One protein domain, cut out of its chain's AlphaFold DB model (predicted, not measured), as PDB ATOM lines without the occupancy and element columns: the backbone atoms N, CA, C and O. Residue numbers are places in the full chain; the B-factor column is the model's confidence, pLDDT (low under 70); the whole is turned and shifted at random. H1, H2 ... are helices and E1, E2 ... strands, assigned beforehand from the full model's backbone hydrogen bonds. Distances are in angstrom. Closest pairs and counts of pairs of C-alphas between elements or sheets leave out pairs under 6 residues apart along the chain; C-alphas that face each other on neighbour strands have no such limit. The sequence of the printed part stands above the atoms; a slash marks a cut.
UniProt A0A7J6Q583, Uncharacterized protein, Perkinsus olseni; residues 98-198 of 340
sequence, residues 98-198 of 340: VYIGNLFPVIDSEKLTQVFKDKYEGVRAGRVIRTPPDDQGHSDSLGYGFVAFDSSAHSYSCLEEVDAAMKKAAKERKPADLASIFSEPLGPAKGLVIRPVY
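AT A GLANCE: This is residues 98 to 198 of the 340 residues of an uncharacterized protein of Perkinsus olseni (UniProt A0A7J6Q583). One four-stranded antiparallel sheet has two helices over one face, H1 over one half and H2 over the other, while the opposite face has no named helix. The turn of the hairpin E2 and E3 reaches one end of the longest axis, and the last turn of H2 the other. The 101 printed residues hold E1, H1, E2, E3, H2 and E4 in chain order; the class is mixed and the sheet order E2, E3, E1, E4. The whole is compact, radius of gyration of the C-alphas 13.8 A, spanning 46 by 32 by 25 A.

HOW THE PARTS SIT: In the sheet, E2, residues 123 to 130, and E3, residues 141 to 149, form a hairpin, with N 127 and O 146 2.8 A apart. E3 pairs with E1, residues 98 to 101, N 100 and O 145 being 2.8 A apart. E1 pairs with edge strand E4, residues 193 to 196, N 101 and O 193 being 2.7 A apart. H1, residues 109 to 119, and H2, residues 152 to 172, are on the same face. H1 is over E2 and, only just, E3, on which 3 of its C-alphas fall, at height 8.2 A; the C-alphas of Thr 113 and Gly 126 are closest, 4.5 A. H2 is over E1 and E4 at height 10.1 A; its closest C-alpha pair with E4 is Leu 159 and Pro 196, 7.0 A. H1 and H2 are apart. Two split strand-helix-strand units, each two same-way strands with another between them, are E1, H1, E2 and E3, H2, E4; both crossovers are right-handed. Every O i to N i+4 pair is within hydrogen-bond range in H2, 6 of 7 in H1.

IN THESE COORDINATES: E1 begins at C-alpha 98 (-45.882, -15.061, -21.730); E4 ends at C-alpha 196 (-46.599, -12.250, -25.925). E1 is 10.0 A long, H1 16.1 A, E2 20.7 A, H2 30.0 A and E4 10.2 A; E3, 21.9 A, bends by 56 degrees at residue 144.

THE WHOLE: The farthest C-alphas, of Asp 135 and Lys 171, are 46.8 A apart. The printed part has no cut. The link H2 to E4 is long, 20 residues. Mean pLDDT of the printed part is 71.6; 41 residues are under 70, among them 169 to 193.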
ATOM      1  N   VAL A  98     -46.420 -16.415 -21.747       77.81
ATOM      2  CA  VAL A  98     -45.882 -15.061 -21.730       77.81
ATOM      3  C   VAL A  98     -44.374 -15.145 -21.547       77.81
ATOM      4  O   VAL A  98     -43.881 -15.852 -20.667       77.81
ATOM      5  N   TYR A  99     -43.635 -14.434 -22.394       81.31
ATOM      6  CA  TYR A  99     -42.187 -14.334 -22.307       81.31
ATOM      7  C   TYR A  99     -41.805 -13.225 -21.337       81.31
ATOM      8  O   TYR A  99     -42.367 -12.130 -21.388       81.31
ATOM      9  N   ILE A 100     -40.803 -13.498 -20.506       82.38
ATOM     10  CA  ILE A 100     -40.249 -12.559 -19.538       82.38
ATOM     11  C   ILE A 100     -38.731 -12.555 -19.690       82.38
ATOM     12  O   ILE A 100     -38.058 -13.529 -19.383       82.38
ATOM     13  N   GLY A 101     -38.185 -11.452 -20.175       77.88
ATOM     14  CA  GLY A 101     -36.763 -11.216 -20.353       77.88
ATOM     15  C   GLY A 101     -36.207 -10.203 -19.362       77.88
ATOM     16  O   GLY A 101     -36.933  -9.377 -18.807       77.88
ATOM     17  N   ASN A 102     -34.885 -10.245 -19.214       74.56
ATOM     18  CA  ASN A 102     -34.098  -9.442 -18.283       74.56
ATOM     19  C   ASN A 102     -34.460  -9.692 -16.807       74.56
ATOM     20  O   ASN A 102     -34.551  -8.767 -16.003       74.56
ATOM     21  N   LEU A 103     -34.699 -10.959 -16.468       80.31
ATOM     22  CA  LEU A 103     -34.863 -11.424 -15.093       80.31
ATOM     23  C   LEU A 103     -33.538 -11.328 -14.334       80.31
ATOM     24  O   LEU A 103     -32.470 -11.574 -14.904       80.31
ATOM     25  N   PHE A 104     -33.598 -11.031 -13.035       77.12
ATOM     26  CA  PHE A 104     -32.402 -11.130 -12.202       77.12
ATOM     27  C   PHE A 104     -31.910 -12.583 -12.132       77.12
ATOM     28  O   PHE A 104     -32.722 -13.504 -12.031       77.12
ATOM     29  N   PRO A 105     -30.585 -12.813 -12.100       74.50
ATOM     30  CA  PRO A 105     -30.032 -14.165 -12.082       74.50
ATOM     31  C   PRO A 105     -30.425 -14.973 -10.832       74.50
ATOM     32  O   PRO A 105     -30.453 -16.199 -10.892       74.50
ATOM     33  N   VAL A 106     -30.792 -14.284  -9.742       79.56
ATOM     34  CA  VAL A 106     -31.270 -14.847  -8.463       79.56
ATOM     35  C   VAL A 106     -32.734 -15.323  -8.490       79.56
ATOM     36  O   VAL A 106     -33.211 -15.923  -7.522       79.56
ATOM     37  N   ILE A 107     -33.477 -15.027  -9.563       80.88
ATOM     38  CA  ILE A 107     -34.871 -15.452  -9.709       80.88
ATOM     39  C   ILE A 107     -34.901 -16.887 -10.239       80.88
ATOM     40  O   ILE A 107     -34.388 -17.197 -11.315       80.88
ATOM     41  N   ASP A 108     -35.524 -17.765  -9.458       81.62
ATOM     42  CA  ASP A 108     -35.788 -19.155  -9.811       81.62
ATOM     43  C   ASP A 108     -37.180 -19.309 -10.438       81.62
ATOM     44  O   ASP A 108     -38.067 -18.473 -10.249       81.62
ATOM     45  N   SER A 109     -37.395 -20.425 -11.139       80.94
ATOM     46  CA  SER A 109     -38.698 -20.814 -11.702       80.94
ATOM     47  C   SER A 109     -39.822 -20.822 -10.656       80.94
ATOM     48  O   SER A 109     -40.940 -20.393 -10.939       80.94
ATOM     49  N   GLU A 110     -39.523 -21.255  -9.428       79.94
ATOM     50  CA  GLU A 110     -40.492 -21.289  -8.326       79.94
ATOM     51  C   GLU A 110     -40.908 -19.885  -7.889       79.94
ATOM     52  O   GLU A 110     -42.103 -19.596  -7.827       79.94
ATOM     53  N   LYS A 111     -39.937 -18.987  -7.679       83.31
ATOM     54  CA  LYS A 111     -40.197 -17.585  -7.323       83.31
ATOM     55  C   LYS A 111     -40.983 -16.875  -8.416       83.31
ATOM     56  O   LYS A 111     -41.976 -16.216  -8.131       83.31
ATOM     57  N   LEU A 112     -40.587 -17.067  -9.677       83.69
ATOM     58  CA  LEU A 112     -41.310 -16.514 -10.823       83.69
ATOM     59  C   LEU A 112     -42.774 -16.977 -10.823       83.69
ATOM     60  O   LEU A 112     -43.678 -16.180 -11.048       83.69
ATOM     61  N   THR A 113     -43.016 -18.254 -10.524       82.56
ATOM     62  CA  THR A 113     -44.374 -18.803 -10.437       82.56
ATOM     63  C   THR A 113     -45.166 -18.188  -9.283       82.56
ATOM     64  O   THR A 113     -46.333 -17.860  -9.469       82.56
ATOM     65  N   GLN A 114     -44.555 -18.033  -8.106       81.56
ATOM     66  CA  GLN A 114     -45.203 -17.461  -6.920       81.56
ATOM     67  C   GLN A 114     -45.620 -16.007  -7.155       81.56
ATOM     68  O   GLN A 114     -46.792 -15.683  -7.005       81.56
ATOM     69  N   VAL A 115     -44.705 -15.172  -7.655       82.88
ATOM     70  CA  VAL A 115     -44.972 -13.751  -7.930       82.88
ATOM     71  C   VAL A 115     -46.131 -13.565  -8.913       82.88
ATOM     72  O   VAL A 115     -46.950 -12.662  -8.757       82.88
ATOM     73  N   PHE A 116     -46.233 -14.432  -9.923       82.00
ATOM     74  CA  PHE A 116     -47.350 -14.389 -10.864       82.00
ATOM     75  C   PHE A 116     -48.652 -14.926 -10.262       82.00
ATOM     76  O   PHE A 116     -49.702 -14.355 -10.540       82.00
ATOM     77  N   LYS A 117     -48.602 -15.973  -9.426       83.19
ATOM     78  CA  LYS A 117     -49.782 -16.530  -8.738       83.19
ATOM     79  C   LYS A 117     -50.396 -15.575  -7.719       83.19
ATOM     80  O   LYS A 117     -51.608 -15.595  -7.544       83.19
ATOM     81  N   ASP A 118     -49.583 -14.744  -7.073       82.56
ATOM     82  CA  ASP A 118     -50.067 -13.754  -6.103       82.56
ATOM     83  C   ASP A 118     -50.936 -12.674  -6.763       82.56
ATOM     84  O   ASP A 118     -51.820 -12.102  -6.123       82.56
ATOM     85  N   LYS A 119     -50.680 -12.381  -8.043       80.19
ATOM     86  CA  LYS A 119     -51.361 -11.318  -8.789       80.19
ATOM     87  C   LYS A 119     -52.437 -11.835  -9.740       80.19
ATOM     88  O   LYS A 119     -53.474 -11.191  -9.883       80.19
ATOM     89  N   TYR A 120     -52.171 -12.950 -10.412       78.81
ATOM     90  CA  TYR A 120     -53.010 -13.486 -11.472       78.81
ATOM     91  C   TYR A 120     -53.506 -14.882 -11.113       78.81
ATOM     92  O   TYR A 120     -52.732 -15.784 -10.781       78.81
ATOM     93  N   GLU A 121     -54.811 -15.081 -11.256       72.75
ATOM     94  CA  GLU A 121     -55.404 -16.411 -11.223       72.75
ATOM     95  C   GLU A 121     -55.072 -17.166 -12.524       72.75
ATOM     96  O   GLU A 121     -54.838 -16.572 -13.578       72.75
ATOM     97  N   GLY A 122     -54.992 -18.496 -12.447       71.50
ATOM     98  CA  GLY A 122     -54.753 -19.338 -13.624       71.50
ATOM     99  C   GLY A 122     -53.292 -19.496 -14.060       71.50
ATOM    100  O   GLY A 122     -53.009 -20.049 -15.122       71.50
ATOM    101  N   VAL A 123     -52.325 -19.068 -13.247       78.50
ATOM    102  CA  VAL A 123     -50.899 -19.326 -13.503       78.50
ATOM    103  C   VAL A 123     -50.585 -20.797 -13.230       78.50
ATOM    104  O   VAL A 123     -50.624 -21.262 -12.086       78.50
ATOM    105  N   ARG A 124     -50.220 -21.541 -14.279       73.94
ATOM    106  CA  ARG A 124     -49.834 -22.952 -14.162       73.94
ATOM    107  C   ARG A 124     -48.402 -23.091 -13.677       73.94
ATOM    108  O   ARG A 124     -48.163 -23.692 -12.629       73.94
ATOM    109  N   ALA A 125     -47.462 -22.534 -14.436       73.31
ATOM    110  CA  ALA A 125     -46.037 -22.673 -14.161       73.31
ATOM    111  C   ALA A 125     -45.224 -21.534 -14.779       73.31
ATOM    112  O   ALA A 125     -45.434 -21.163 -15.931       73.31
ATOM    113  N   GLY A 126     -44.257 -21.026 -14.022       77.75
ATOM    114  CA  GLY A 126     -43.156 -20.206 -14.504       77.75
ATOM    115  C   GLY A 126     -41.900 -21.056 -14.677       77.75
ATOM    116  O   GLY A 126     -41.578 -21.887 -13.830       77.75
ATOM    117  N   ARG A 127     -41.174 -20.852 -15.772       77.88
ATOM    118  CA  ARG A 127     -39.908 -21.522 -16.066       77.88
ATOM    119  C   ARG A 127     -38.855 -20.494 -16.438       77.88
ATOM    120  O   ARG A 127     -38.973 -19.843 -17.469       77.88
ATOM    121  N   VAL A 128     -37.796 -20.410 -15.644       79.94
ATOM    122  CA  VAL A 128     -36.590 -19.652 -15.988       79.94
ATOM    123  C   VAL A 128     -35.679 -20.539 -16.830       79.94
ATOM    124  O   VAL A 128     -35.463 -21.709 -16.510       79.94
ATOM    125  N   ILE A 129     -35.172 -19.996 -17.934       77.00
ATOM    126  CA  ILE A 129     -34.226 -20.698 -18.793       77.00
ATOM    127  C   ILE A 129     -32.818 -20.461 -18.258       77.00
ATOM    128  O   ILE A 129     -32.398 -19.329 -18.003       77.00
ATOM    129  N   ARG A 130     -32.101 -21.564 -18.060       75.12
ATOM    130  CA  ARG A 130     -30.736 -21.593 -17.543       75.12
ATOM    131  C   ARG A 130     -29.814 -22.253 -18.551       75.12
ATOM    132  O   ARG A 130     -30.286 -23.003 -19.409       75.12
ATOM    133  N   THR A 131     -28.525 -21.964 -18.450       67.94
ATOM    134  CA  THR A 131     -27.510 -22.716 -19.179       67.94
ATOM    135  C   THR A 131     -27.571 -24.193 -18.782       67.94
ATOM    136  O   THR A 131     -28.043 -24.524 -17.685       67.94
ATOM    137  N   PRO A 132     -27.129 -25.098 -19.674       62.12
ATOM    138  CA  PRO A 132     -26.888 -26.481 -19.295       62.12
ATOM    139  C   PRO A 132     -26.006 -26.530 -18.040       62.12
ATOM    140  O   PRO A 132     -25.148 -25.659 -17.892       62.12
ATOM    141  N   PRO A 133     -26.219 -27.503 -17.143       67.62
ATOM    142  CA  PRO A 133     -25.364 -27.653 -15.979       67.62
ATOM    143  C   PRO A 133     -23.925 -27.918 -16.431       67.62
ATOM    144  O   PRO A 133     -23.689 -28.825 -17.231       67.62
ATOM    145  N   ASP A 134     -22.984 -27.129 -15.919       70.50
ATOM    146  CA  ASP A 134     -21.550 -27.357 -16.117       70.50
ATOM    147  C   ASP A 134     -21.100 -28.660 -15.424       70.50
ATOM    148  O   ASP A 134     -21.860 -29.270 -14.670       70.50
ATOM    149  N   ASP A 135     -19.835 -29.066 -15.598       67.00
ATOM    150  CA  ASP A 135     -19.243 -30.257 -14.950       67.00
ATOM    151  C   ASP A 135     -19.365 -30.247 -13.408       67.00
ATOM    152  O   ASP A 135     -19.244 -31.279 -12.749       67.00
ATOM    153  N   GLN A 136     -19.624 -29.075 -12.821       68.19
ATOM    154  CA  GLN A 136     -19.862 -28.865 -11.389       68.19
ATOM    155  C   GLN A 136     -21.356 -28.823 -11.006       68.19
ATOM    156  O   GLN A 136     -21.691 -28.581  -9.849       68.19
ATOM    157  N   GLY A 137     -22.268 -29.036 -11.957       64.69
ATOM    158  CA  GLY A 137     -23.719 -28.964 -11.768       64.69
ATOM    159  C   GLY A 137     -24.282 -27.541 -11.688       64.69
ATOM    160  O   GLY A 137     -25.472 -27.372 -11.419       64.69
ATOM    161  N   HIS A 138     -23.456 -26.515 -11.911       66.75
ATOM    162  CA  HIS A 138     -23.889 -25.120 -11.900       66.75
ATOM    163  C   HIS A 138     -24.652 -24.779 -13.182       66.75
ATOM    164  O   HIS A 138     -24.159 -24.993 -14.283       66.75
ATOM    165  N   SER A 139     -25.864 -24.246 -13.025       65.44
ATOM    166  CA  SER A 139     -26.688 -23.733 -14.120       65.44
ATOM    167  C   SER A 139     -26.919 -22.240 -13.904       65.44
ATOM    168  O   SER A 139     -27.624 -21.857 -12.963       65.44
ATOM    169  N   ASP A 140     -26.361 -21.405 -14.769       71.62
ATOM    170  CA  ASP A 140     -26.528 -19.961 -14.695       71.62
ATOM    171  C   ASP A 140     -27.820 -19.534 -15.385       71.62
ATOM    172  O   ASP A 140     -28.191 -20.014 -16.457       71.62
ATOM    173  N   SER A 141     -28.538 -18.604 -14.764       74.62
ATOM    174  CA  SER A 141     -29.745 -18.035 -15.356       74.62
ATOM    175  C   SER A 141     -29.387 -17.220 -16.600       74.62
ATOM    176  O   SER A 141     -28.639 -16.250 -16.517       74.62
ATOM    177  N   LEU A 142     -30.010 -17.534 -17.740       69.56
ATOM    178  CA  LEU A 142     -29.847 -16.760 -18.978       69.56
ATOM    179  C   LEU A 142     -30.611 -15.422 -18.950       69.56
ATOM    180  O   LEU A 142     -30.634 -14.683 -19.934       69.56
ATOM    181  N   GLY A 143     -31.245 -15.103 -17.816       72.94
ATOM    182  CA  GLY A 143     -31.959 -13.849 -17.596       72.94
ATOM    183  C   GLY A 143     -33.292 -13.772 -18.335       72.94
ATOM    184  O   GLY A 143     -33.802 -12.678 -18.550       72.94
ATOM    185  N   TYR A 144     -33.871 -14.899 -18.749       78.31
ATOM    186  CA  TYR A 144     -35.216 -14.934 -19.315       78.31
ATOM    187  C   TYR A 144     -35.970 -16.202 -18.920       78.31
ATOM    188  O   TYR A 144     -35.385 -17.198 -18.492       78.31
ATOM    189  N   GLY A 145     -37.288 -16.155 -19.044       80.19
ATOM    190  CA  GLY A 145     -38.192 -17.224 -18.674       80.19
ATOM    191  C   GLY A 145     -39.553 -17.086 -19.341       80.19
ATOM    192  O   GLY A 145     -39.840 -16.116 -20.040       80.19
ATOM    193  N   PHE A 146     -40.390 -18.088 -19.112       81.25
ATOM    194  CA  PHE A 146     -41.733 -18.195 -19.658       81.25
ATOM    195  C   PHE A 146     -42.713 -18.469 -18.530       81.25
ATOM    196  O   PHE A 146     -42.436 -19.298 -17.667       81.25
ATOM    197  N   VAL A 147     -43.864 -17.811 -18.547       82.12
ATOM    198  CA  VAL A 147     -44.974 -18.108 -17.638       82.12
ATOM    199  C   VAL A 147     -46.135 -18.634 -18.456       82.12
ATOM    200  O   VAL A 147     -46.560 -17.998 -19.414       82.12
ATOM    201  N   ALA A 148     -46.618 -19.813 -18.088       77.88
ATOM    202  CA  ALA A 148     -47.750 -20.468 -18.712       77.88
ATOM    203  C   ALA A 148     -49.012 -20.253 -17.884       77.88
ATOM    204  O   ALA A 148     -49.038 -20.536 -16.680       77.88
ATOM    205  N   PHE A 149     -50.064 -19.818 -18.562       75.12
ATOM    206  CA  PHE A 149     -51.404 -19.681 -18.016       75.12
ATOM    207  C   PHE A 149     -52.273 -20.887 -18.400       75.12
ATOM    208  O   PHE A 149     -51.931 -21.696 -19.267       75.12
ATOM    209  N   ASP A 150     -53.394 -21.042 -17.711       69.31
ATOM    210  CA  ASP A 150     -54.419 -22.042 -18.004       69.31
ATOM    211  C   ASP A 150     -55.417 -21.595 -19.080       69.31
ATOM    212  O   ASP A 150     -56.055 -22.442 -19.701       69.31
ATOM    213  N   SER A 151     -55.520 -20.285 -19.315       65.69
ATOM    214  CA  SER A 151     -56.498 -19.651 -20.191       65.69
ATOM    215  C   SER A 151     -55.872 -18.503 -20.980       65.69
ATOM    216  O   SER A 151     -55.042 -17.744 -20.464       65.69
ATOM    217  N   SER A 152     -56.326 -18.332 -22.227       67.62
ATOM    218  CA  SER A 152     -55.962 -17.186 -23.067       67.62
ATOM    219  C   SER A 152     -56.350 -15.869 -22.406       67.62
ATOM    220  O   SER A 152     -55.538 -14.948 -22.386       67.62
ATOM    221  N   ALA A 153     -57.543 -15.793 -21.810       70.44
ATOM    222  CA  ALA A 153     -58.047 -14.584 -21.163       70.44
ATOM    223  C   ALA A 153     -57.092 -14.087 -20.065       70.44
ATOM    224  O   ALA A 153     -56.712 -12.921 -20.076       70.44
ATOM    225  N   HIS A 154     -56.623 -14.985 -19.192       75.94
ATOM    226  CA  HIS A 154     -55.669 -14.643 -18.131       75.94
ATOM    227  C   HIS A 154     -54.326 -14.165 -18.697       75.94
ATOM    228  O   HIS A 154     -53.781 -13.160 -18.236       75.94
ATOM    229  N   SER A 155     -53.822 -14.833 -19.742       73.25
ATOM    230  CA  SER A 155     -52.586 -14.409 -20.408       73.25
ATOM    231  C   SER A 155     -52.716 -13.018 -21.046       73.25
ATOM    232  O   SER A 155     -51.807 -12.200 -20.915       73.25
ATOM    233  N   TYR A 156     -53.859 -12.709 -21.669       74.56
ATOM    234  CA  TYR A 156     -54.102 -11.420 -22.314       74.56
ATOM    235  C   TYR A 156     -54.296 -10.288 -21.312       74.56
ATOM    236  O   TYR A 156     -53.691  -9.237 -21.495       74.56
ATOM    237  N   SER A 157     -55.046 -10.500 -20.230       77.88
ATOM    238  CA  SER A 157     -55.186  -9.494 -19.171       77.88
ATOM    239  C   SER A 157     -53.831  -9.134 -18.556       77.88
ATOM    240  O   SER A 157     -53.522  -7.955 -18.399       77.88
ATOM    241  N   CYS A 158     -52.971 -10.130 -18.305       79.06
ATOM    242  CA  CYS A 158     -51.602  -9.882 -17.849       79.06
ATOM    243  C   CYS A 158     -50.796  -9.052 -18.864       79.06
ATOM    244  O   CYS A 158     -50.058  -8.145 -18.476       79.06
ATOM    245  N   LEU A 159     -50.917  -9.351 -20.159       77.56
ATOM    246  CA  LEU A 159     -50.211  -8.617 -21.208       77.56
ATOM    247  C   LEU A 159     -50.714  -7.178 -21.355       77.56
ATOM    248  O   LEU A 159     -49.891  -6.281 -21.522       77.56
ATOM    249  N   GLU A 160     -52.023  -6.945 -21.273       79.81
ATOM    250  CA  GLU A 160     -52.612  -5.604 -21.346       79.81
ATOM    251  C   GLU A 160     -52.197  -4.736 -20.157       79.81
ATOM    252  O   GLU A 160     -51.803  -3.586 -20.355       79.81
ATOM    253  N   GLU A 161     -52.223  -5.277 -18.934       79.19
ATOM    254  CA  GLU A 161     -51.777  -4.552 -17.740       79.19
ATOM    255  C   GLU A 161     -50.302  -4.155 -17.845       79.19
ATOM    256  O   GLU A 161     -49.926  -3.007 -17.576       79.19
ATOM    257  N   VAL A 162     -49.459  -5.088 -18.290       74.94
ATOM    258  CA  VAL A 162     -48.029  -4.831 -18.437       74.94
ATOM    259  C   VAL A 162     -47.747  -3.870 -19.593       74.94
ATOM    260  O   VAL A 162     -46.951  -2.948 -19.424       74.94
ATOM    261  N   ASP A 163     -48.409  -4.012 -20.741       75.50
ATOM    262  CA  ASP A 163     -48.264  -3.089 -21.871       75.50
ATOM    263  C   ASP A 163     -48.731  -1.673 -21.501       75.50
ATOM    264  O   ASP A 163     -48.047  -0.691 -21.803       75.50
ATOM    265  N   ALA A 164     -49.833  -1.546 -20.757       76.00
ATOM    266  CA  ALA A 164     -50.309  -0.269 -20.242       76.00
ATOM    267  C   ALA A 164     -49.290   0.380 -19.289       76.00
ATOM    268  O   ALA A 164     -48.988   1.573 -19.422       76.00
ATOM    269  N   ALA A 165     -48.708  -0.390 -18.365       70.50
ATOM    270  CA  ALA A 165     -47.674   0.104 -17.458       70.50
ATOM    271  C   ALA A 165     -46.390   0.507 -18.198       70.50
ATOM    272  O   ALA A 165     -45.814   1.563 -17.914       70.50
ATOM    273  N   MET A 166     -45.979  -0.273 -19.200       67.38
ATOM    274  CA  MET A 166     -44.823   0.025 -20.047       67.38
ATOM    275  C   MET A 166     -45.050   1.282 -20.896       67.38
ATOM    276  O   MET A 166     -44.175   2.148 -20.954       67.38
ATOM    277  N   LYS A 167     -46.236   1.451 -21.497       71.69
ATOM    278  CA  LYS A 167     -46.624   2.662 -22.241       71.69
ATOM    279  C   LYS A 167     -46.672   3.895 -21.345       71.69
ATOM    280  O   LYS A 167     -46.194   4.959 -21.746       71.69
ATOM    281  N   LYS A 168     -47.201   3.770 -20.124       70.25
ATOM    282  CA  LYS A 168     -47.214   4.859 -19.135       70.25
ATOM    283  C   LYS A 168     -45.791   5.284 -18.769       70.25
ATOM    284  O   LYS A 168     -45.474   6.469 -18.819       70.25
ATOM    285  N   ALA A 169     -44.910   4.327 -18.503       63.81
ATOM    286  CA  ALA A 169     -43.504   4.594 -18.222       63.81
ATOM    287  C   ALA A 169     -42.739   5.195 -19.405       63.81
ATOM    288  O   ALA A 169     -41.973   6.144 -19.223       63.81
ATOM    289  N   ALA A 170     -43.006   4.723 -20.626       63.09
ATOM    290  CA  ALA A 170     -42.454   5.300 -21.848       63.09
ATOM    291  C   ALA A 170     -42.901   6.760 -22.040       63.09
ATOM    292  O   ALA A 170     -42.075   7.618 -22.359       63.09
ATOM    293  N   LYS A 171     -44.181   7.065 -21.781       68.00
ATOM    294  CA  LYS A 171     -44.739   8.427 -21.847       68.00
ATOM    295  C   LYS A 171     -44.141   9.348 -20.784       68.00
ATOM    296  O   LYS A 171     -43.857  10.509 -21.064       68.00
ATOM    297  N   GLU A 172     -43.927   8.834 -19.578       65.06
ATOM    298  CA  GLU A 172     -43.379   9.598 -18.453       65.06
ATOM    299  C   GLU A 172     -41.838   9.653 -18.436       65.06
ATOM    300  O   GLU A 172     -41.272  10.339 -17.585       65.06
ATOM    301  N   ARG A 173     -41.141   8.959 -19.358       58.84
ATOM    302  CA  ARG A 173     -39.671   8.756 -19.347       58.84
ATOM    303  C   ARG A 173     -39.139   8.250 -17.992       58.84
ATOM    304  O   ARG A 173     -37.991   8.503 -17.620       58.84
ATOM    305  N   LYS A 174     -39.972   7.519 -17.254       56.31
ATOM    306  CA  LYS A 174     -39.665   6.924 -15.948       56.31
ATOM    307  C   LYS A 174     -39.538   5.403 -16.090       56.31
ATOM    308  O   LYS A 174     -40.019   4.859 -17.080       56.31
ATOM    309  N   PRO A 175     -38.851   4.706 -15.166       52.50
ATOM    310  CA  PRO A 175     -38.901   3.245 -15.138       52.50
ATOM    311  C   PRO A 175     -40.352   2.762 -15.036       52.50
ATOM    312  O   PRO A 175     -41.168   3.410 -14.379       52.50
ATOM    313  N   ALA A 176     -40.659   1.637 -15.688       54.97
ATOM    314  CA  ALA A 176     -41.935   0.960 -15.497       54.97
ATOM    315  C   ALA A 176     -42.067   0.603 -14.025       54.97
ATOM    316  O   ALA A 176     -41.215  -0.101 -13.480       54.97
ATOM    317  N   ASP A 177     -43.106   1.134 -13.382       55.00
ATOM    318  CA  ASP A 177     -43.379   0.883 -11.972       55.00
ATOM    319  C   ASP A 177     -44.024  -0.497 -11.821       55.00
ATOM    320  O   ASP A 177     -45.179  -0.660 -11.440       55.00
ATOM    321  N   LEU A 178     -43.261  -1.514 -12.214       58.22
ATOM    322  CA  LEU A 178     -43.638  -2.919 -12.150       58.22
ATOM    323  C   LEU A 178     -43.795  -3.383 -10.698       58.22
ATOM    324  O   LEU A 178     -44.420  -4.409 -10.475       58.22
ATOM    325  N   ALA A 179     -43.315  -2.599  -9.725       52.06
ATOM    326  CA  ALA A 179     -43.589  -2.779  -8.301       52.06
ATOM    327  C   ALA A 179     -45.065  -2.521  -7.931       52.06
ATOM    328  O   ALA A 179     -45.515  -2.941  -6.873       52.06
ATOM    329  N   SER A 180     -45.836  -1.854  -8.801       56.72
ATOM    330  CA  SER A 180     -47.297  -1.752  -8.652       56.72
ATOM    331  C   SER A 180     -48.045  -2.991  -9.164       56.72
ATOM    332  O   SER A 180     -49.206  -3.199  -8.807       56.72
ATOM    333  N   ILE A 181     -47.389  -3.813  -9.992       61.41
ATOM    334  CA  ILE A 181     -47.970  -5.010 -10.617       61.41
ATOM    335  C   ILE A 181     -47.521  -6.276  -9.884       61.41
ATOM    336  O   ILE A 181     -48.346  -7.142  -9.604       61.41
ATOM    337  N   PHE A 182     -46.235  -6.373  -9.560       67.50
ATOM    338  CA  PHE A 182     -45.626  -7.520  -8.903       67.50
ATOM    339  C   PHE A 182     -45.223  -7.161  -7.475       67.50
ATOM    340  O   PHE A 182     -44.657  -6.096  -7.233       67.50
ATOM    341  N   SER A 183     -45.491  -8.076  -6.540       60.84
ATOM    342  CA  SER A 183     -45.107  -7.961  -5.127       60.84
ATOM    343  C   SER A 183     -43.589  -7.857  -4.936       60.84
ATOM    344  O   SER A 183     -43.134  -7.209  -3.993       60.84
ATOM    345  N   GLU A 184     -42.806  -8.435  -5.854       65.62
ATOM    346  CA  GLU A 184     -41.344  -8.414  -5.839       65.62
ATOM    347  C   GLU A 184     -40.733  -7.998  -7.192       65.62
ATOM    348  O   GLU A 184     -41.278  -8.309  -8.260       65.62
ATOM    349  N   PRO A 185     -39.565  -7.322  -7.188       65.25
ATOM    350  CA  PRO A 185     -38.881  -6.929  -8.413       65.25
ATOM    351  C   PRO A 185     -38.243  -8.146  -9.104       65.25
ATOM    352  O   PRO A 185     -37.178  -8.621  -8.720       65.25
ATOM    353  N   LEU A 186     -38.870  -8.610 -10.187       68.25
ATOM    354  CA  LEU A 186     -38.382  -9.725 -11.017       68.25
ATOM    355  C   LEU A 186     -37.120  -9.394 -11.837       68.25
ATOM    356  O   LEU A 186     -36.408 -10.289 -12.294       68.25
ATOM    357  N   GLY A 187     -36.838  -8.112 -12.038       65.69
ATOM    358  CA  GLY A 187     -35.717  -7.615 -12.827       65.69
ATOM    359  C   GLY A 187     -35.499  -6.119 -12.591       65.69
ATOM    360  O   GLY A 187     -36.219  -5.499 -11.800       65.69
ATOM    361  N   PRO A 188     -34.512  -5.503 -13.261       61.97
ATOM    362  CA  PRO A 188     -34.278  -4.074 -13.142       61.97
ATOM    363  C   PRO A 188     -35.498  -3.288 -13.644       61.97
ATOM    364  O   PRO A 188     -35.992  -3.507 -14.751       61.97
ATOM    365  N   ALA A 189     -35.948  -2.307 -12.850       51.62
ATOM    366  CA  ALA A 189     -37.103  -1.455 -13.168       51.62
ATOM    367  C   ALA A 189     -36.950  -0.696 -14.506       51.62
ATOM    368  O   ALA A 189     -37.928  -0.321 -15.153       51.62
ATOM    369  N   LYS A 190     -35.701  -0.498 -14.953       51.28
ATOM    370  CA  LYS A 190     -35.360  -0.153 -16.336       51.28
ATOM    371  C   LYS A 190     -34.911  -1.414 -17.070       51.28
ATOM    372  O   LYS A 190     -33.724  -1.727 -17.074       51.28
ATOM    373  N   GLY A 191     -35.847  -2.099 -17.719       60.22
ATOM    374  CA  GLY A 191     -35.507  -3.085 -18.742       60.22
ATOM    375  C   GLY A 191     -36.084  -4.479 -18.568       60.22
ATOM    376  O   GLY A 191     -35.693  -5.330 -19.360       60.22
ATOM    377  N   LEU A 192     -36.975  -4.744 -17.608       67.75
ATOM    378  CA  LEU A 192     -37.780  -5.969 -17.662       67.75
ATOM    379  C   LEU A 192     -38.587  -5.979 -18.971       67.75
ATOM    380  O   LEU A 192     -39.254  -5.000 -19.309       67.75
ATOM    381  N   VAL A 193     -38.497  -7.071 -19.724       69.44
ATOM    382  CA  VAL A 193     -39.174  -7.228 -21.014       69.44
ATOM    383  C   VAL A 193     -40.251  -8.280 -20.853       69.44
ATOM    384  O   VAL A 193     -39.928  -9.444 -20.692       69.44
ATOM    385  N   ILE A 194     -41.521  -7.907 -20.938       74.94
ATOM    386  CA  ILE A 194     -42.620  -8.876 -20.951       74.94
ATOM    387  C   ILE A 194     -43.306  -8.778 -22.306       74.94
ATOM    388  O   ILE A 194     -43.631  -7.677 -22.755       74.94
ATOM    389  N   ARG A 195     -43.454  -9.908 -22.997       71.81
ATOM    390  CA  ARG A 195     -44.006  -9.951 -24.357       71.81
ATOM    391  C   ARG A 195     -44.903 -11.168 -24.560       71.81
ATOM    392  O   ARG A 195     -44.646 -12.213 -23.956       71.81
ATOM    393  N   PRO A 196     -45.909 -11.066 -25.446       68.12
ATOM    394  CA  PRO A 196     -46.599 -12.250 -25.925       68.12
ATOM    395  C   PRO A 196     -45.601 -13.160 -26.638       68.12
ATOM    396  O   PRO A 196     -44.716 -12.697 -27.364       68.12
ATOM    397  N   VAL A 197     -45.752 -14.461 -26.423       64.50
ATOM    398  CA  VAL A 197     -44.957 -15.477 -27.116       64.50
ATOM    399  C   VAL A 197     -45.458 -15.674 -28.555       64.50
ATOM    400  O   VAL A 197     -44.664 -15.899 -29.466       64.50
ATOM    401  N   TYR A 198     -46.762 -15.504 -28.765       61.88
ATOM    402  CA  TYR A 198     -47.454 -15.624 -30.048       61.88
ATOM    403  C   TYR A 198     -48.460 -14.482 -30.188       61.88
ATOM    404  O   TYR A 198     -49.051 -14.052 -29.192       61.88
TER     405      TYR A 198